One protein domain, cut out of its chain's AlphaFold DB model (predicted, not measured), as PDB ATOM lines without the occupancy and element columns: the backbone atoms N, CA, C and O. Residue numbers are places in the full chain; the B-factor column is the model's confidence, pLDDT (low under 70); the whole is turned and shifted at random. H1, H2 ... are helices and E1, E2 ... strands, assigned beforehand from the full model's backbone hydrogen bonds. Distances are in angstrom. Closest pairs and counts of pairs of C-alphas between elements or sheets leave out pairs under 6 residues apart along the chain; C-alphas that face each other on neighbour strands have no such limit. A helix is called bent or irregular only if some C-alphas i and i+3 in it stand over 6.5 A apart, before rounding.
ATOM      1  N   SER A 122     -30.168 -34.104 -16.785       40.53
ATOM      2  CA  SER A 122     -29.989 -32.642 -16.963       40.53
ATOM      3  C   SER A 122     -29.939 -31.828 -15.676       40.53
ATOM      4  O   SER A 122     -29.106 -30.950 -15.622       40.53
ATOM      5  N   ALA A 123     -30.804 -32.023 -14.677       42.25
ATOM      6  CA  ALA A 123     -30.833 -31.154 -13.495       42.25
ATOM      7  C   ALA A 123     -29.693 -31.479 -12.516       42.25
ATOM      8  O   ALA A 123     -28.984 -30.576 -12.082       42.25
ATOM      9  N   VAL A 124     -29.460 -32.767 -12.245       47.72
ATOM     10  CA  VAL A 124     -28.327 -33.238 -11.426       47.72
ATOM     11  C   VAL A 124     -27.004 -32.965 -12.147       47.72
ATOM     12  O   VAL A 124     -26.099 -32.366 -11.591       47.72
ATOM     13  N   VAL A 125     -26.911 -33.286 -13.432       45.66
ATOM     14  CA  VAL A 125     -25.755 -33.016 -14.293       45.66
ATOM     15  C   VAL A 125     -25.525 -31.507 -14.428       45.66
ATOM     16  O   VAL A 125     -24.426 -31.060 -14.155       45.66
ATOM     17  N   LYS A 126     -26.527 -30.661 -14.698       47.53
ATOM     18  CA  LYS A 126     -26.326 -29.192 -14.713       47.53
ATOM     19  C   LYS A 126     -25.892 -28.629 -13.362       47.53
ATOM     20  O   LYS A 126     -25.175 -27.638 -13.349       47.53
ATOM     21  N   SER A 127     -26.330 -29.224 -12.252       48.31
ATOM     22  CA  SER A 127     -25.956 -28.774 -10.909       48.31
ATOM     23  C   SER A 127     -24.549 -29.207 -10.492       48.31
ATOM     24  O   SER A 127     -24.005 -28.593  -9.577       48.31
ATOM     25  N   VAL A 128     -23.975 -30.252 -11.104       51.84
ATOM     26  CA  VAL A 128     -22.655 -30.774 -10.706       51.84
ATOM     27  C   VAL A 128     -21.588 -30.700 -11.804       51.84
ATOM     28  O   VAL A 128     -20.426 -31.021 -11.575       51.84
ATOM     29  N   MET A 129     -21.943 -30.230 -12.995       57.34
ATOM     30  CA  MET A 129     -20.980 -29.984 -14.062       57.34
ATOM     31  C   MET A 129     -20.292 -28.626 -13.883       57.34
ATOM     32  O   MET A 129     -20.976 -27.619 -13.680       57.34
ATOM     33  N   PRO A 130     -18.958 -28.548 -14.035       58.88
ATOM     34  CA  PRO A 130     -18.290 -27.272 -14.238       58.88
ATOM     35  C   PRO A 130     -18.903 -26.530 -15.429       58.88
ATOM     36  O   PRO A 130     -19.221 -27.129 -16.453       58.88
ATOM     37  N   VAL A 131     -19.078 -25.216 -15.288       61.59
ATOM     38  CA  VAL A 131     -19.741 -24.365 -16.295       61.59
ATOM     39  C   VAL A 131     -18.908 -24.230 -17.576       61.59
ATOM     40  O   VAL A 131     -19.446 -23.909 -18.633       61.59
ATOM     41  N   PHE A 132     -17.601 -24.489 -17.498       70.69
ATOM     42  CA  PHE A 132     -16.662 -24.268 -18.588       70.69
ATOM     43  C   PHE A 132     -15.817 -25.516 -18.848       70.69
ATOM     44  O   PHE A 132     -15.311 -26.140 -17.920       70.69
ATOM     45  N   ASP A 133     -15.656 -25.849 -20.129       76.19
ATOM     46  CA  ASP A 133     -14.670 -26.816 -20.606       76.19
ATOM     47  C   ASP A 133     -13.341 -26.068 -20.777       76.19
ATOM     48  O   ASP A 133     -13.161 -25.338 -21.753       76.19
ATOM     49  N   GLU A 134     -12.406 -26.183 -19.827       83.44
ATOM     50  CA  GLU A 134     -11.088 -25.519 -19.903       83.44
ATOM     51  C   GLU A 134     -10.148 -26.212 -20.917       83.44
ATOM     52  O   GLU A 134      -8.966 -26.443 -20.674       83.44
ATOM     53  N   GLY A 135     -10.681 -26.606 -22.077       87.62
ATOM     54  CA  GLY A 135      -9.973 -27.370 -23.103       87.62
ATOM     55  C   GLY A 135      -9.782 -28.852 -22.767       87.62
ATOM     56  O   GLY A 135      -9.181 -29.574 -23.569       87.62
ATOM     57  N   TRP A 136     -10.307 -29.329 -21.637       91.31
ATOM     58  CA  TRP A 136     -10.199 -30.721 -21.192       91.31
ATOM     59  C   TRP A 136     -10.775 -31.702 -22.205       91.31
ATOM     60  O   TRP A 136     -10.120 -32.684 -22.551       91.31
ATOM     61  N   THR A 137     -11.949 -31.405 -22.769       91.06
ATOM     62  CA  THR A 137     -12.546 -32.279 -23.781       91.06
ATOM     63  C   THR A 137     -11.698 -32.332 -25.051       91.06
ATOM     64  O   THR A 137     -11.545 -33.389 -25.664       91.06
ATOM     65  N   SER A 138     -11.090 -31.210 -25.445       90.06
ATOM     66  CA  SER A 138     -10.188 -31.168 -26.603       90.06
ATOM     67  C   SER A 138      -8.896 -31.951 -26.355       90.06
ATOM     68  O   SER A 138      -8.419 -32.655 -27.250       90.06
ATOM     69  N   ALA A 139      -8.342 -31.863 -25.142       91.50
ATOM     70  CA  ALA A 139      -7.174 -32.631 -24.726       91.50
ATOM     71  C   ALA A 139      -7.471 -34.138 -24.714       91.50
ATOM     72  O   ALA A 139      -6.728 -34.907 -25.331       91.50
ATOM     73  N   TRP A 140      -8.597 -34.541 -24.117       92.94
ATOM     74  CA  TRP A 140      -9.081 -35.920 -24.154       92.94
ATOM     75  C   TRP A 140      -9.256 -36.404 -25.595       92.94
ATOM     76  O   TRP A 140      -8.700 -37.432 -25.963       92.94
ATOM     77  N   LYS A 141      -9.936 -35.635 -26.455       89.56
ATOM     78  CA  LYS A 141     -10.175 -36.023 -27.852       89.56
ATOM     79  C   LYS A 141      -8.869 -36.189 -28.631       89.56
ATOM     80  O   LYS A 141      -8.771 -37.058 -29.496       89.56
ATOM     81  N   LYS A 142      -7.850 -35.373 -28.351       91.00
ATOM     82  CA  LYS A 142      -6.523 -35.521 -28.962       91.00
ATOM     83  C   LYS A 142      -5.846 -36.826 -28.529       91.00
ATOM     84  O   LYS A 142      -5.316 -37.514 -29.394       91.00
ATOM     85  N   ALA A 143      -5.890 -37.155 -27.237       91.94
ATOM     86  CA  ALA A 143      -5.336 -38.397 -26.698       91.94
ATOM     87  C   ALA A 143      -6.105 -39.636 -27.188       91.94
ATOM     88  O   ALA A 143      -5.511 -40.619 -27.610       91.94
ATOM     89  N   PHE A 144      -7.435 -39.569 -27.216       90.38
ATOM     90  CA  PHE A 144      -8.273 -40.643 -27.740       90.38
ATOM     91  C   PHE A 144      -7.958 -40.938 -29.213       90.38
ATOM     92  O   PHE A 144      -7.776 -42.086 -29.595       90.38
ATOM     93  N   ASN A 145      -7.806 -39.895 -30.037       86.81
ATOM     94  CA  ASN A 145      -7.462 -40.061 -31.450       86.81
ATOM     95  C   ASN A 145      -6.030 -40.568 -31.689       86.81
ATOM     96  O   ASN A 145      -5.764 -41.078 -32.773       86.81
ATOM     97  N   SER A 146      -5.099 -40.423 -30.737       89.19
ATOM     98  CA  SER A 146      -3.772 -41.042 -30.872       89.19
ATOM     99  C   SER A 146      -3.781 -42.548 -30.607       89.19
ATOM    100  O   SER A 146      -2.889 -43.231 -31.094       89.19
ATOM    101  N   GLU A 147      -4.800 -43.056 -29.909       89.19
ATOM    102  CA  GLU A 147      -5.015 -44.485 -29.637       89.19
ATOM    103  C   GLU A 147      -6.013 -45.122 -30.626       89.19
ATOM    104  O   GLU A 147      -6.623 -46.154 -30.342       89.19
ATOM    105  N   GLN A 148      -6.244 -44.489 -31.782       80.88
ATOM    106  CA  GLN A 148      -7.210 -44.983 -32.758       80.88
ATOM    107  C   GLN A 148      -6.789 -46.361 -33.285       80.88
ATOM    108  O   GLN A 148      -5.705 -46.530 -33.844       80.88
ATOM    109  N   VAL A 149      -7.690 -47.335 -33.147       81.81
ATOM    110  CA  VAL A 149      -7.485 -48.688 -33.667       81.81
ATOM    111  C   VAL A 149      -7.439 -48.632 -35.188       81.81
ATOM    112  O   VAL A 149      -8.370 -48.153 -35.841       81.81
ATOM    113  N   LEU A 150      -6.327 -49.103 -35.747       82.25
ATOM    114  CA  LEU A 150      -6.152 -49.203 -37.188       82.25
ATOM    115  C   LEU A 150      -7.093 -50.274 -37.760       82.25
ATOM    116  O   LEU A 150      -7.356 -51.266 -37.077       82.25
ATOM    117  N   PRO A 151      -7.583 -50.128 -39.006       79.44
ATOM    118  CA  PRO A 151      -8.472 -51.115 -39.622       79.44
ATOM    119  C   PRO A 151      -7.913 -52.541 -39.593       79.44
ATOM    120  O   PRO A 151      -8.660 -53.496 -39.418       79.44
ATOM    121  N   GLU A 152      -6.593 -52.686 -39.715       83.88
ATOM    122  CA  GLU A 152      -5.900 -53.975 -39.705       83.88
ATOM    123  C   GLU A 152      -5.829 -54.615 -38.308       83.88
ATOM    124  O   GLU A 152      -5.520 -55.799 -38.193       83.88
ATOM    125  N   ALA A 153      -6.101 -53.841 -37.254       83.44
ATOM    126  CA  ALA A 153      -6.127 -54.281 -35.862       83.44
ATOM    127  C   ALA A 153      -7.553 -54.553 -35.346       83.44
ATOM    128  O   ALA A 153      -7.719 -54.900 -34.176       83.44
ATOM    129  N   LEU A 154      -8.581 -54.396 -36.192       85.00
ATOM    130  CA  LEU A 154      -9.946 -54.763 -35.831       85.00
ATOM    131  C   LEU A 154     -10.084 -56.290 -35.748       85.00
ATOM    132  O   LEU A 154      -9.588 -57.004 -36.627       85.00
ATOM    133  N   PRO A 155     -10.765 -56.806 -34.716       87.12
ATOM    134  CA  PRO A 155     -10.975 -58.236 -34.566       87.12
ATOM    135  C   PRO A 155     -11.905 -58.790 -35.662       87.12
ATOM    136  O   PRO A 155     -12.716 -58.049 -36.234       87.12
ATOM    137  N   PRO A 156     -11.858 -60.108 -35.920       87.44
ATOM    138  CA  PRO A 156     -12.931 -60.809 -36.613       87.44
ATOM    139  C   PRO A 156     -14.289 -60.564 -35.942       87.44
ATOM    140  O   PRO A 156     -14.370 -60.286 -34.747       87.44
ATOM    141  N   VAL A 157     -15.376 -60.722 -36.702       86.25
ATOM    142  CA  VAL A 157     -16.748 -60.507 -36.198       86.25
ATOM    143  C   VAL A 157     -17.052 -61.373 -34.971       86.25
ATOM    144  O   VAL A 157     -17.711 -60.896 -34.049       86.25
ATOM    145  N   ASP A 158     -16.539 -62.604 -34.941       89.38
ATOM    146  CA  ASP A 158     -16.746 -63.548 -33.838       89.38
ATOM    147  C   ASP A 158     -16.142 -63.047 -32.510       89.38
ATOM    148  O   ASP A 158     -16.705 -63.305 -31.448       89.38
ATOM    149  N   ASP A 159     -15.075 -62.245 -32.577       88.94
ATOM    150  CA  ASP A 159     -14.359 -61.701 -31.414       88.94
ATOM    151  C   ASP A 159     -14.770 -60.242 -31.106       88.94
ATOM    152  O   ASP A 159     -14.300 -59.627 -30.144       88.94
ATOM    153  N   LEU A 160     -15.673 -59.657 -31.907       85.06
ATOM    154  CA  LEU A 160     -16.075 -58.253 -31.783       85.06
ATOM    155  C   LEU A 160     -16.751 -57.960 -30.440       85.06
ATOM    156  O   LEU A 160     -16.598 -56.865 -29.905       85.06
ATOM    157  N   VAL A 161     -17.491 -58.922 -29.885       84.25
ATOM    158  CA  VAL A 161     -18.163 -58.758 -28.587       84.25
ATOM    159  C   VAL A 161     -17.141 -58.568 -27.468       84.25
ATOM    160  O   VAL A 161     -17.288 -57.645 -26.672       84.25
ATOM    161  N   GLU A 162     -16.092 -59.391 -27.432       87.81
ATOM    162  CA  GLU A 162     -15.028 -59.284 -26.427       87.81
ATOM    163  C   GLU A 162     -14.238 -57.986 -26.595       87.81
ATOM    164  O   GLU A 162     -13.924 -57.306 -25.618       87.81
ATOM    165  N   PHE A 163     -13.980 -57.592 -27.842       87.75
ATOM    166  CA  PHE A 163     -13.340 -56.319 -28.146       87.75
ATOM    167  C   PHE A 163     -14.175 -55.115 -27.695       87.75
ATOM    168  O   PHE A 163     -13.634 -54.194 -27.087       87.75
ATOM    169  N   LEU A 164     -15.491 -55.113 -27.936       83.44
ATOM    170  CA  LEU A 164     -16.389 -54.046 -27.475       83.44
ATOM    171  C   LEU A 164     -16.555 -54.028 -25.950       83.44
ATOM    172  O   LEU A 164     -16.850 -52.977 -25.386       83.44
ATOM    173  N   ASP A 165     -16.358 -55.170 -25.291       84.69
ATOM    174  CA  ASP A 165     -16.365 -55.283 -23.833       84.69
ATOM    175  C   ASP A 165     -15.025 -54.859 -23.195       84.69
ATOM    176  O   ASP A 165     -14.915 -54.796 -21.969       84.69
ATOM    177  N   SER A 166     -13.998 -54.536 -23.984       87.19
ATOM    178  CA  SER A 166     -12.729 -54.025 -23.459       87.19
ATOM    179  C   SER A 166     -12.850 -52.589 -22.923       87.19
ATOM    180  O   SER A 166     -13.785 -51.849 -23.236       87.19
ATOM    181  N   GLU A 167     -11.915 -52.185 -22.058       89.81
ATOM    182  CA  GLU A 167     -11.877 -50.803 -21.575       89.81
ATOM    183  C   GLU A 167     -11.488 -49.834 -22.694       89.81
ATOM    184  O   GLU A 167     -10.622 -50.120 -23.521       89.81
ATOM    185  N   LEU A 168     -12.083 -48.642 -22.673       88.38
ATOM    186  CA  LEU A 168     -11.723 -47.576 -23.591       88.38
ATOM    187  C   LEU A 168     -10.249 -47.186 -23.360       88.38
ATOM    188  O   LEU A 168      -9.888 -46.868 -22.221       88.38
ATOM    189  N   PRO A 169      -9.406 -47.135 -24.411       88.56
ATOM    190  CA  PRO A 169      -7.969 -46.881 -24.261       88.56
ATOM    191  C   PRO A 169      -7.678 -45.527 -23.604       88.56
ATOM    192  O   PRO A 169      -6.725 -45.388 -22.840       88.56
ATOM    193  N   VAL A 170      -8.546 -44.536 -23.835       92.44
ATOM    194  CA  VAL A 170      -8.534 -43.251 -23.128       92.44
ATOM    195  C   VAL A 170      -9.923 -42.972 -22.564       92.44
ATOM    196  O   VAL A 170     -10.804 -42.476 -23.270       92.44
ATOM    197  N   LYS A 171     -10.118 -43.280 -21.278       92.62
ATOM    198  CA  LYS A 171     -11.389 -43.065 -20.568       92.62
ATOM    199  C   LYS A 171     -11.793 -41.589 -20.564       92.62
ATOM    200  O   LYS A 171     -10.957 -40.696 -20.429       92.62
ATOM    201  N   ILE A 172     -13.090 -41.346 -20.696       91.06
ATOM    202  CA  ILE A 172     -13.692 -40.013 -20.692       91.06
ATOM    203  C   ILE A 172     -13.745 -39.511 -19.248       91.06
ATOM    204  O   ILE A 172     -14.328 -40.159 -18.376       91.06
ATOM    205  N   GLY A 173     -13.132 -38.358 -18.986       91.25
ATOM    206  CA  GLY A 173     -13.202 -37.714 -17.676       91.25
ATOM    207  C   GLY A 173     -14.612 -37.200 -17.397       91.25
ATOM    208  O   GLY A 173     -15.191 -36.518 -18.239       91.25
ATOM    209  N   VAL A 174     -15.173 -37.497 -16.230       88.06
ATOM    210  CA  VAL A 174     -16.491 -36.998 -15.800       88.06
ATOM    211  C   VAL A 174     -16.453 -36.639 -14.314       88.06
ATOM    212  O   VAL A 174     -15.689 -37.274 -13.587       88.06
ATOM    213  N   PRO A 175     -17.267 -35.685 -13.825       84.94
ATOM    214  CA  PRO A 175     -17.291 -35.369 -12.397       84.94
ATOM    215  C   PRO A 175     -17.676 -36.571 -11.531       84.94
ATOM    216  O   PRO A 175     -18.449 -37.432 -11.966       84.94
ATOM    217  N   GLU A 176     -17.191 -36.611 -10.291       83.06
ATOM    218  CA  GLU A 176     -17.389 -37.744  -9.366       83.06
ATOM    219  C   GLU A 176     -18.876 -38.039  -9.109       83.06
ATOM    220  O   GLU A 176     -19.322 -39.187  -9.039       83.06
ATOM    221  N   SER A 177     -19.683 -36.986  -9.036       73.56
ATOM    222  CA  SER A 177     -21.135 -37.072  -8.884       73.56
ATOM    223  C   SER A 177     -21.821 -37.737 -10.078       73.56
ATOM    224  O   SER A 177     -22.691 -38.589  -9.894       73.56
ATOM    225  N   PHE A 178     -21.421 -37.376 -11.301       78.00
ATOM    226  CA  PHE A 178     -21.923 -37.965 -12.534       78.00
ATOM    227  C   PHE A 178     -21.489 -39.421 -12.614       78.00
ATOM    228  O   PHE A 178     -22.303 -40.286 -12.932       78.00
ATOM    229  N   TYR A 179     -20.223 -39.694 -12.292       80.62
ATOM    230  CA  TYR A 179     -19.684 -41.043 -12.247       80.62
ATOM    231  C   TYR A 179     -20.515 -41.923 -11.308       80.62
ATOM    232  O   TYR A 179     -21.048 -42.947 -11.737       80.62
ATOM    233  N   THR A 180     -20.731 -41.467 -10.072       79.94
ATOM    234  CA  THR A 180     -21.545 -42.158  -9.061       79.94
ATOM    235  C   THR A 180     -22.979 -42.373  -9.541       79.94
ATOM    236  O   THR A 180     -23.484 -43.493  -9.487       79.94
ATOM    237  N   TRP A 181     -23.615 -41.330 -10.080       73.12
ATOM    238  CA  TRP A 181     -24.973 -41.397 -10.618       73.12
ATOM    239  C   TRP A 181     -25.089 -42.367 -11.804       73.12
ATOM    240  O   TRP A 181     -26.087 -43.071 -11.929       73.12
ATOM    241  N   SER A 182     -24.083 -42.455 -12.673       71.94
ATOM    242  CA  SER A 182     -24.138 -43.297 -13.874       71.94
ATOM    243  C   SER A 182     -24.106 -44.805 -13.581       71.94
ATOM    244  O   SER A 182     -24.653 -45.586 -14.363       71.94
ATOM    245  N   ARG A 183     -23.547 -45.216 -12.430       74.44
ATOM    246  CA  ARG A 183     -23.416 -46.629 -12.018       74.44
ATOM    247  C   ARG A 183     -24.745 -47.363 -11.864       74.44
ATOM    248  O   ARG A 183     -24.759 -48.587 -11.874       74.44
ATOM    249  N   GLN A 184     -25.855 -46.640 -11.728       67.12
ATOM    250  CA  GLN A 184     -27.180 -47.247 -11.595       67.12
ATOM    251  C   GLN A 184     -27.757 -47.769 -12.925       67.12
ATOM    252  O   GLN A 184     -28.729 -48.520 -12.902       67.12
ATOM    253  N   PHE A 185     -27.192 -47.382 -14.079       61.34
ATOM    254  CA  PHE A 185     -27.729 -47.760 -15.397       61.34
ATOM    255  C   PHE A 185     -26.874 -48.791 -16.139       61.34
ATOM    256  O   PHE A 185     -27.413 -49.623 -16.864       61.34
ATOM    257  N   TRP A 186     -25.549 -48.717 -16.000       69.19
ATOM    258  CA  TRP A 186     -24.583 -49.545 -16.728       69.19
ATOM    259  C   TRP A 186     -23.202 -49.485 -16.062       69.19
ATOM    260  O   TRP A 186     -23.022 -48.676 -15.156       69.19
ATOM    261  N   TYR A 187     -22.247 -50.312 -16.510       68.12
ATOM    262  CA  TYR A 187     -20.865 -50.385 -16.004       68.12
ATOM    263  C   TYR A 187     -20.015 -49.208 -16.524       68.12
ATOM    264  O   TYR A 187     -19.444 -49.303 -17.615       68.12
ATOM    265  N   PRO A 188     -19.894 -48.085 -15.788       74.94
ATOM    266  CA  PRO A 188     -19.232 -46.896 -16.306       74.94
ATOM    267  C   PRO A 188     -17.707 -47.013 -16.228       74.94
ATOM    268  O   PRO A 188     -17.019 -46.268 -16.919       74.94
ATOM    269  N   GLU A 189     -17.161 -47.946 -15.436       84.31
ATOM    270  CA  GLU A 189     -15.717 -48.060 -15.195       84.31
ATOM    271  C   GLU A 189     -14.886 -48.323 -16.454       84.31
ATOM    272  O   GLU A 189     -13.713 -47.952 -16.494       84.31
ATOM    273  N   LYS A 190     -15.472 -48.926 -17.494       86.88
ATOM    274  CA  LYS A 190     -14.771 -49.216 -18.752       86.88
ATOM    275  C   LYS A 190     -14.614 -47.982 -19.637       86.88
ATOM    276  O   LYS A 190     -13.707 -47.938 -20.461       86.88
ATOM    277  N   ILE A 191     -15.480 -46.982 -19.476       86.69
ATOM    278  CA  ILE A 191     -15.615 -45.853 -20.409       86.69
ATOM    279  C   ILE A 191     -15.308 -44.522 -19.731       86.69
ATOM    280  O   ILE A 191     -14.704 -43.645 -20.348       86.69
ATOM    281  N   PHE A 192     -15.676 -44.377 -18.462       89.31
ATOM    282  CA  PHE A 192     -15.507 -43.159 -17.690       89.31
ATOM    283  C   PHE A 192     -14.404 -43.285 -16.645       89.31
ATOM    284  O   PHE A 192     -14.153 -44.347 -16.077       89.31
ATOM    285  N   LYS A 193     -13.774 -42.152 -16.355       91.62
ATOM    286  CA  LYS A 193     -12.912 -41.950 -15.196       91.62
ATOM    287  C   LYS A 193     -13.471 -40.781 -14.397       91.62
ATOM    288  O   LYS A 193     -13.669 -39.702 -14.954       91.62
ATOM    289  N   ALA A 194     -13.680 -40.984 -13.103       89.00
ATOM    290  CA  ALA A 194     -14.086 -39.913 -12.210       89.00
ATOM    291  C   ALA A 194     -12.939 -38.901 -12.024       89.00
ATOM    292  O   ALA A 194     -11.803 -39.275 -11.716       89.00
ATOM    293  N   THR A 195     -13.212 -37.631 -12.307       86.88
ATOM    294  CA  THR A 195     -12.274 -36.519 -12.152       86.88
ATOM    295  C   THR A 195     -13.027 -35.193 -12.107       86.88
ATOM    296  O   THR A 195     -13.734 -34.827 -13.046       86.88
ATOM    297  N   ASP A 196     -12.831 -34.443 -11.025       81.62
ATOM    298  CA  ASP A 196     -13.358 -33.081 -10.895       81.62
ATOM    299  C   ASP A 196     -12.377 -32.024 -11.435       81.62
ATOM    300  O   ASP A 196     -12.752 -30.869 -11.612       81.62
ATOM    301  N   SER A 197     -11.123 -32.405 -11.718       83.12
ATOM    302  CA  SER A 197     -10.082 -31.481 -12.188       83.12
ATOM    303  C   SER A 197      -9.979 -31.379 -13.707       83.12
ATOM    304  O   SER A 197      -9.470 -30.383 -14.205       83.12
ATOM    305  N   GLU A 198     -10.397 -32.417 -14.440       88.38
ATOM    306  CA  GLU A 198     -10.311 -32.475 -15.910       88.38
ATOM    307  C   GLU A 198     -11.538 -33.162 -16.564       88.38
ATOM    308  O   GLU A 198     -11.377 -34.099 -17.355       88.38
ATOM    309  N   PRO A 199     -12.786 -32.788 -16.222       89.25
ATOM    310  CA  PRO A 199     -13.962 -33.414 -16.818       89.25
ATOM    311  C   PRO A 199     -14.157 -33.010 -18.286       89.25
ATOM    312  O   PRO A 199     -13.944 -31.867 -18.678       89.25
ATOM    313  N   CYS A 200     -14.645 -33.937 -19.106       90.25
ATOM    314  CA  CYS A 200     -15.012 -33.695 -20.499       90.25
ATOM    315  C   CYS A 200     -16.407 -33.044 -20.580       90.25
ATOM    316  O   CYS A 200     -17.396 -33.690 -20.941       90.25
ATOM    317  N   VAL A 201     -16.498 -31.768 -20.194       83.75
ATOM    318  CA  VAL A 201     -17.762 -31.028 -20.049       83.75
ATOM    319  C   VAL A 201     -18.521 -30.940 -21.372       83.75
ATOM    320  O   VAL A 201     -19.722 -31.215 -21.415       83.75
ATOM    321  N   GLU A 202     -17.825 -30.619 -22.463       85.50
ATOM    322  CA  GLU A 202     -18.446 -30.486 -23.786       85.50
ATOM    323  C   GLU A 202     -19.009 -31.831 -24.282       85.50
ATOM    324  O   GLU A 202     -20.120 -31.880 -24.813       85.50
ATOM    325  N   PHE A 203     -18.305 -32.945 -24.036       86.19
ATOM    326  CA  PHE A 203     -18.821 -34.286 -24.346       86.19
ATOM    327  C   PHE A 203     -20.115 -34.575 -23.577       86.19
ATOM    328  O   PHE A 203     -21.097 -35.053 -24.147       86.19
ATOM    329  N   LEU A 204     -20.146 -34.271 -22.279       81.38
ATOM    330  CA  LEU A 204     -21.325 -34.511 -21.449       81.38
ATOM    331  C   LEU A 204     -22.523 -33.665 -21.895       81.38
ATOM    332  O   LEU A 204     -23.654 -34.159 -21.890       81.38
ATOM    333  N   HIS A 205     -22.284 -32.432 -22.340       76.56
ATOM    334  CA  HIS A 205     -23.326 -31.541 -22.837       76.56
ATOM    335  C   HIS A 205     -23.875 -31.973 -24.212       76.56
ATOM    336  O   HIS A 205     -25.090 -31.982 -24.422       76.56
ATOM    337  N   GLN A 206     -22.994 -32.363 -25.138       76.94
ATOM    338  CA  GLN A 206     -23.353 -32.745 -26.511       76.94
ATOM    339  C   GLN A 206     -23.928 -34.166 -26.602       76.94
ATOM    340  O   GLN A 206     -24.898 -34.398 -27.325       76.94
ATOM    341  N   VAL A 207     -23.339 -35.107 -25.860       79.94
ATOM    342  CA  VAL A 207     -23.581 -36.551 -25.984       79.94
ATOM    343  C   VAL A 207     -24.212 -37.111 -24.712       79.94
ATOM    344  O   VAL A 207     -25.339 -37.605 -24.752       79.94
ATOM    345  N   GLY A 208     -23.523 -36.988 -23.572       74.25
ATOM    346  CA  GLY A 208     -23.906 -37.657 -22.322       74.25
ATOM    347  C   GLY A 208     -25.351 -37.379 -21.896       74.25
ATOM    348  O   GLY A 208     -26.101 -38.302 -21.584       74.25
ATOM    349  N   TYR A 209     -25.776 -36.115 -21.962       67.38
ATOM    350  CA  TYR A 209     -27.136 -35.712 -21.615       67.38
ATOM    351  C   TYR A 209     -28.208 -36.413 -22.461       67.38
ATOM    352  O   TYR A 209     -29.227 -36.846 -21.929       67.38
ATOM    353  N   ARG A 210     -27.987 -36.550 -23.770       67.69
ATOM    354  CA  ARG A 210     -28.983 -37.098 -24.702       67.69
ATOM    355  C   ARG A 210     -29.112 -38.607 -24.584       67.69
ATOM    356  O   ARG A 210     -30.219 -39.129 -24.677       67.69
ATOM    357  N   THR A 211     -27.989 -39.282 -24.359       67.56
ATOM    358  CA  THR A 211     -27.940 -40.740 -24.233       67.56
ATOM    359  C   THR A 211     -28.474 -41.208 -22.880       67.56
ATOM    360  O   THR A 211     -29.160 -42.220 -22.811       67.56
ATOM    361  N   LEU A 212     -28.201 -40.466 -21.800       64.56
ATOM    362  CA  LEU A 212     -28.546 -40.884 -20.434       64.56
ATOM    363  C   LEU A 212     -29.870 -40.295 -19.925       64.56
ATOM    364  O   LEU A 212     -30.440 -40.809 -18.967       64.56
ATOM    365  N   CYS A 213     -30.379 -39.234 -20.557       56.34
ATOM    366  CA  CYS A 213     -31.734 -38.720 -20.339       56.34
ATOM    367  C   CYS A 213     -32.553 -38.898 -21.610       56.34
ATOM    368  O   CYS A 213     -32.700 -37.931 -22.368       56.34
ATOM    369  N   PRO A 214     -33.118 -40.085 -21.870       55.50
ATOM    370  CA  PRO A 214     -34.080 -40.208 -22.947       55.50
ATOM    371  C   PRO A 214     -35.200 -39.193 -22.700       55.50
ATOM    372  O   PRO A 214     -35.943 -39.275 -21.721       55.50
ATOM    373  N   VAL A 215     -35.299 -38.187 -23.573       51.72
ATOM    374  CA  VAL A 215     -36.457 -37.294 -23.604       51.72
ATOM    375  C   VAL A 215     -37.643 -38.204 -23.874       51.72
ATOM    376  O   VAL A 215     -37.720 -38.749 -24.972       51.72
ATOM    377  N   TYR A 216     -38.499 -38.407 -22.864       46.81
ATOM    378  CA  TYR A 216     -39.685 -39.265 -22.922       46.81
ATOM    379  C   TYR A 216     -40.426 -39.063 -24.251       46.81
ATOM    380  O   TYR A 216     -41.209 -38.127 -24.420       46.81
ATOM    381  N   ARG A 217     -40.170 -39.953 -25.211       52.22
ATOM    382  CA  ARG A 217     -40.941 -40.095 -26.438       52.22
ATOM    383  C   ARG A 217     -41.689 -41.406 -26.276       52.22
ATOM    384  O   ARG A 217     -41.055 -42.446 -26.183       52.22
ATOM    385  N   GLN A 218     -43.005 -41.279 -26.121       50.78
ATOM    386  CA  GLN A 218     -44.054 -42.309 -26.062       50.78
ATOM    387  C   GLN A 218     -43.578 -43.755 -26.299       50.78
ATOM    388  O   GLN A 218     -42.969 -43.999 -27.336       50.78
ATOM    389  N   ASP A 219     -43.950 -44.700 -25.424       63.31
ATOM    390  CA  ASP A 219     -43.586 -46.138 -25.444       63.31
ATOM    391  C   ASP A 219     -44.001 -46.869 -26.739       63.31
ATOM    392  O   ASP A 219     -44.911 -47.694 -26.791       63.31
ATOM    393  N   THR A 220     -43.337 -46.537 -27.835       74.12
ATOM    394  CA  THR A 220     -43.632 -46.972 -29.195       74.12
ATOM    395  C   THR A 220     -42.324 -47.375 -29.857       74.12
ATOM    396  O   THR A 220     -41.283 -46.747 -29.648       74.12
ATOM    397  N   LYS A 221     -42.379 -48.387 -30.729       71.56
ATOM    398  CA  LYS A 221     -41.223 -48.831 -31.524       71.56
ATOM    399  C   LYS A 221     -40.555 -47.669 -32.275       71.56
ATOM    400  O   LYS A 221     -39.333 -47.581 -32.302       71.56
ATOM    401  N   ALA A 222     -41.347 -46.756 -32.841       66.81
ATOM    402  CA  ALA A 222     -40.841 -45.598 -33.578       66.81
ATOM    403  C   ALA A 222     -40.064 -44.621 -32.679       66.81
ATOM    404  O   ALA A 222     -39.006 -44.128 -33.069       66.81
ATOM    405  N   SER A 223     -40.558 -44.374 -31.464       65.81
ATOM    406  CA  SER A 223     -39.882 -43.500 -30.502       65.81
ATOM    407  C   SER A 223     -38.585 -44.116 -29.983       65.81
ATOM    408  O   SER A 223     -37.586 -43.407 -29.885       65.81
ATOM    409  N   TYR A 224     -38.572 -45.431 -29.741       70.81
ATOM    410  CA  TYR A 224     -37.362 -46.173 -29.378       70.81
ATOM    411  C   TYR A 224     -36.294 -46.085 -30.473       70.81
ATOM    412  O   TYR A 224     -35.166 -45.676 -30.204       70.81
ATOM    413  N   ILE A 225     -36.662 -46.407 -31.719       72.44
ATOM    414  CA  ILE A 225     -35.746 -46.332 -32.867       72.44
ATOM    415  C   ILE A 225     -35.197 -44.914 -32.999       72.44
ATOM    416  O   ILE A 225     -33.988 -44.733 -33.077       72.44
ATOM    417  N   SER A 226     -36.062 -43.898 -32.954       70.75
ATOM    418  CA  SER A 226     -35.632 -42.509 -33.118       70.75
ATOM    419  C   SER A 226     -34.759 -41.991 -31.967       70.75
ATOM    420  O   SER A 226     -33.949 -41.093 -32.180       70.75
ATOM    421  N   HIS A 227     -34.898 -42.530 -30.753       74.06
ATOM    422  CA  HIS A 227     -34.020 -42.187 -29.633       74.06
ATOM    423  C   HIS A 227     -32.597 -42.728 -29.828       74.06
ATOM    424  O   HIS A 227     -31.629 -41.980 -29.681       74.06
ATOM    425  N   TRP A 228     -32.465 -44.008 -30.184       75.50
ATOM    426  CA  TRP A 228     -31.155 -44.615 -30.432       75.50
ATOM    427  C   TRP A 228     -30.495 -44.052 -31.685       75.50
ATOM    428  O   TRP A 228     -29.297 -43.783 -31.674       75.50
ATOM    429  N   ASP A 229     -31.289 -43.786 -32.721       74.56
ATOM    430  CA  ASP A 229     -30.845 -43.101 -33.930       74.56
ATOM    431  C   ASP A 229     -30.201 -41.740 -33.621       74.56
ATOM    432  O   ASP A 229     -29.106 -41.444 -34.104       74.56
ATOM    433  N   ASP A 230     -30.865 -40.943 -32.776       74.12
ATOM    434  CA  ASP A 230     -30.389 -39.632 -32.334       74.12
ATOM    435  C   ASP A 230     -29.140 -39.745 -31.453       74.12
ATOM    436  O   ASP A 230     -28.195 -38.978 -31.622       74.12
ATOM    437  N   SER A 231     -29.103 -40.715 -30.537       76.50
ATOM    438  CA  SER A 231     -27.975 -40.908 -29.619       76.50
ATOM    439  C   SER A 231     -26.696 -41.298 -30.359       76.50
ATOM    440  O   SER A 231     -25.656 -40.670 -30.169       76.50
ATOM    441  N   ILE A 232     -26.781 -42.288 -31.252       77.50
ATOM    442  CA  ILE A 232     -25.644 -42.757 -32.054       77.50
ATOM    443  C   ILE A 232     -25.110 -41.625 -32.937       77.50
ATOM    444  O   ILE A 232     -23.898 -41.427 -33.025       77.50
ATOM    445  N   ARG A 233     -26.010 -40.839 -33.544       76.00
ATOM    446  CA  ARG A 233     -25.643 -39.686 -34.372       76.00
ATOM    447  C   ARG A 233     -24.771 -38.692 -33.611       76.00
ATOM    448  O   ARG A 233     -23.703 -38.347 -34.102       76.00
ATOM    449  N   HIS A 234     -25.181 -38.268 -32.415       77.19
ATOM    450  CA  HIS A 234     -24.404 -37.292 -31.645       77.19
ATOM    451  C   HIS A 234     -23.048 -37.847 -31.206       77.19
ATOM    452  O   HIS A 234     -22.069 -37.109 -31.237       77.19
ATOM    453  N   VAL A 235     -22.955 -39.135 -30.845       81.81
ATOM    454  CA  VAL A 235     -21.661 -39.770 -30.534       81.81
ATOM    455  C   VAL A 235     -20.728 -39.694 -31.745       81.81
ATOM    456  O   VAL A 235     -19.583 -39.267 -31.616       81.81
ATOM    457  N   LEU A 236     -21.215 -40.074 -32.928       77.38
ATOM    458  CA  LEU A 236     -20.408 -40.084 -34.148       77.38
ATOM    459  C   LEU A 236     -20.028 -38.678 -34.607       77.38
ATOM    460  O   LEU A 236     -18.859 -38.444 -34.886       77.38
ATOM    461  N   GLU A 237     -20.974 -37.738 -34.636       77.12
ATOM    462  CA  GLU A 237     -20.713 -36.326 -34.949       77.12
ATOM    463  C   GLU A 237     -19.691 -35.715 -33.984       77.12
ATOM    464  O   GLU A 237     -18.883 -34.874 -34.378       77.12
ATOM    465  N   PHE A 238     -19.716 -36.144 -32.721       82.00
ATOM    466  CA  PHE A 238     -18.793 -35.666 -31.709       82.00
ATOM    467  C   PHE A 238     -17.391 -36.257 -31.869       82.00
ATOM    468  O   PHE A 238     -16.405 -35.532 -31.739       82.00
ATOM    469  N   VAL A 239     -17.271 -37.563 -32.123       76.62
ATOM    470  CA  VAL A 239     -15.975 -38.251 -32.240       76.62
ATOM    471  C   VAL A 239     -15.322 -37.959 -33.594       76.62
ATOM    472  O   VAL A 239     -14.156 -37.556 -33.644       76.62
ATOM    473  N   LEU A 240     -16.079 -38.081 -34.684       72.00
ATOM    474  CA  LEU A 240     -15.632 -37.804 -36.048       72.00
ATOM    475  C   LEU A 240     -15.562 -36.282 -36.274       72.00
ATOM    476  O   LEU A 240     -16.209 -35.494 -35.595       72.00
TER     477      LEU A 240
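Overview. This is residues 122 to 240 of the 273 residues of an uncharacterized protein of Phytophthora rubi (UniProt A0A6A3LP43). A small two-stranded sheet, E1 and E2, has H4 packed beside E2, and H2 and H5 beside E1. H2 and H5 meet in a corner, long H6 folds back along H5 as a hairpin, and residues 156 to 162, mostly H3, stick out. The 119 printed residues hold H1, H2, H3, E1, H4, E2, H5 and H6 in that order; the sheet is parallel and the class mostly helix. The whole is compact, with a radius of gyration of the C-alphas of 15.4 A and spans of 43 by 41 by 25 A.

Arrangement. E1, residues 172 to 174, and E2, residues 192 to 194, are parallel neighbours at 39 degrees, with N 174 and O 193 3.0 A apart. With H4, residues 176 to 182, they form a strand-helix-strand unit, two parallel neighbours with a helix between, its crossover right-handed. H2, residues 136 to 146, and H5, residues 201 to 212, touch only at their ends, H5 with 201 to 203 alone, about perpendicular at 80 degrees; the closest C-alphas, Thr 137 and Glu 202, are 6.2 A apart. H5 and H6, residues 221 to 239, touch as a helical hairpin, opposite ways at a shallow tilt of 18 degrees; the closest C-alphas, Thr 211 and Ser 231, are 5.4 A apart. H1, residues 122 to 128, and H4 only just touch, with 3 pairs of C-alphas within 8 A, the closest Val 125 and Phe 178 at 6.5 A. H3, residues 157 to 164, touches no helix. Every O i to N i+4 pair is within hydrogen-bond range in H1, H2, H4 and H6; H3 has 2 of 4 and H5 6 of 8.

Along the chain. H1 begins at C-alpha 122, (-29.989, -32.642, -16.963). H6, 27.4 A long, ends at C-alpha 239, (-15.975, -38.251, -32.240). H2 measures 15.5 A and H5 14.6 A. H3 is irregular, C-alphas 158 and 161 being 7.2 A apart, and H5 only just, 206 and 209 being 6.9 A apart.

Size, cuts and confidence. The C-alphas farthest apart, Ser 127 and Glu 152, are 43.2 A apart. The printed part has no cut and no long link. Mean pLDDT of the printed part is 77.2; residues 122 to 131, 184 to 187, 209 to 219 and 222 to 223 are under 70.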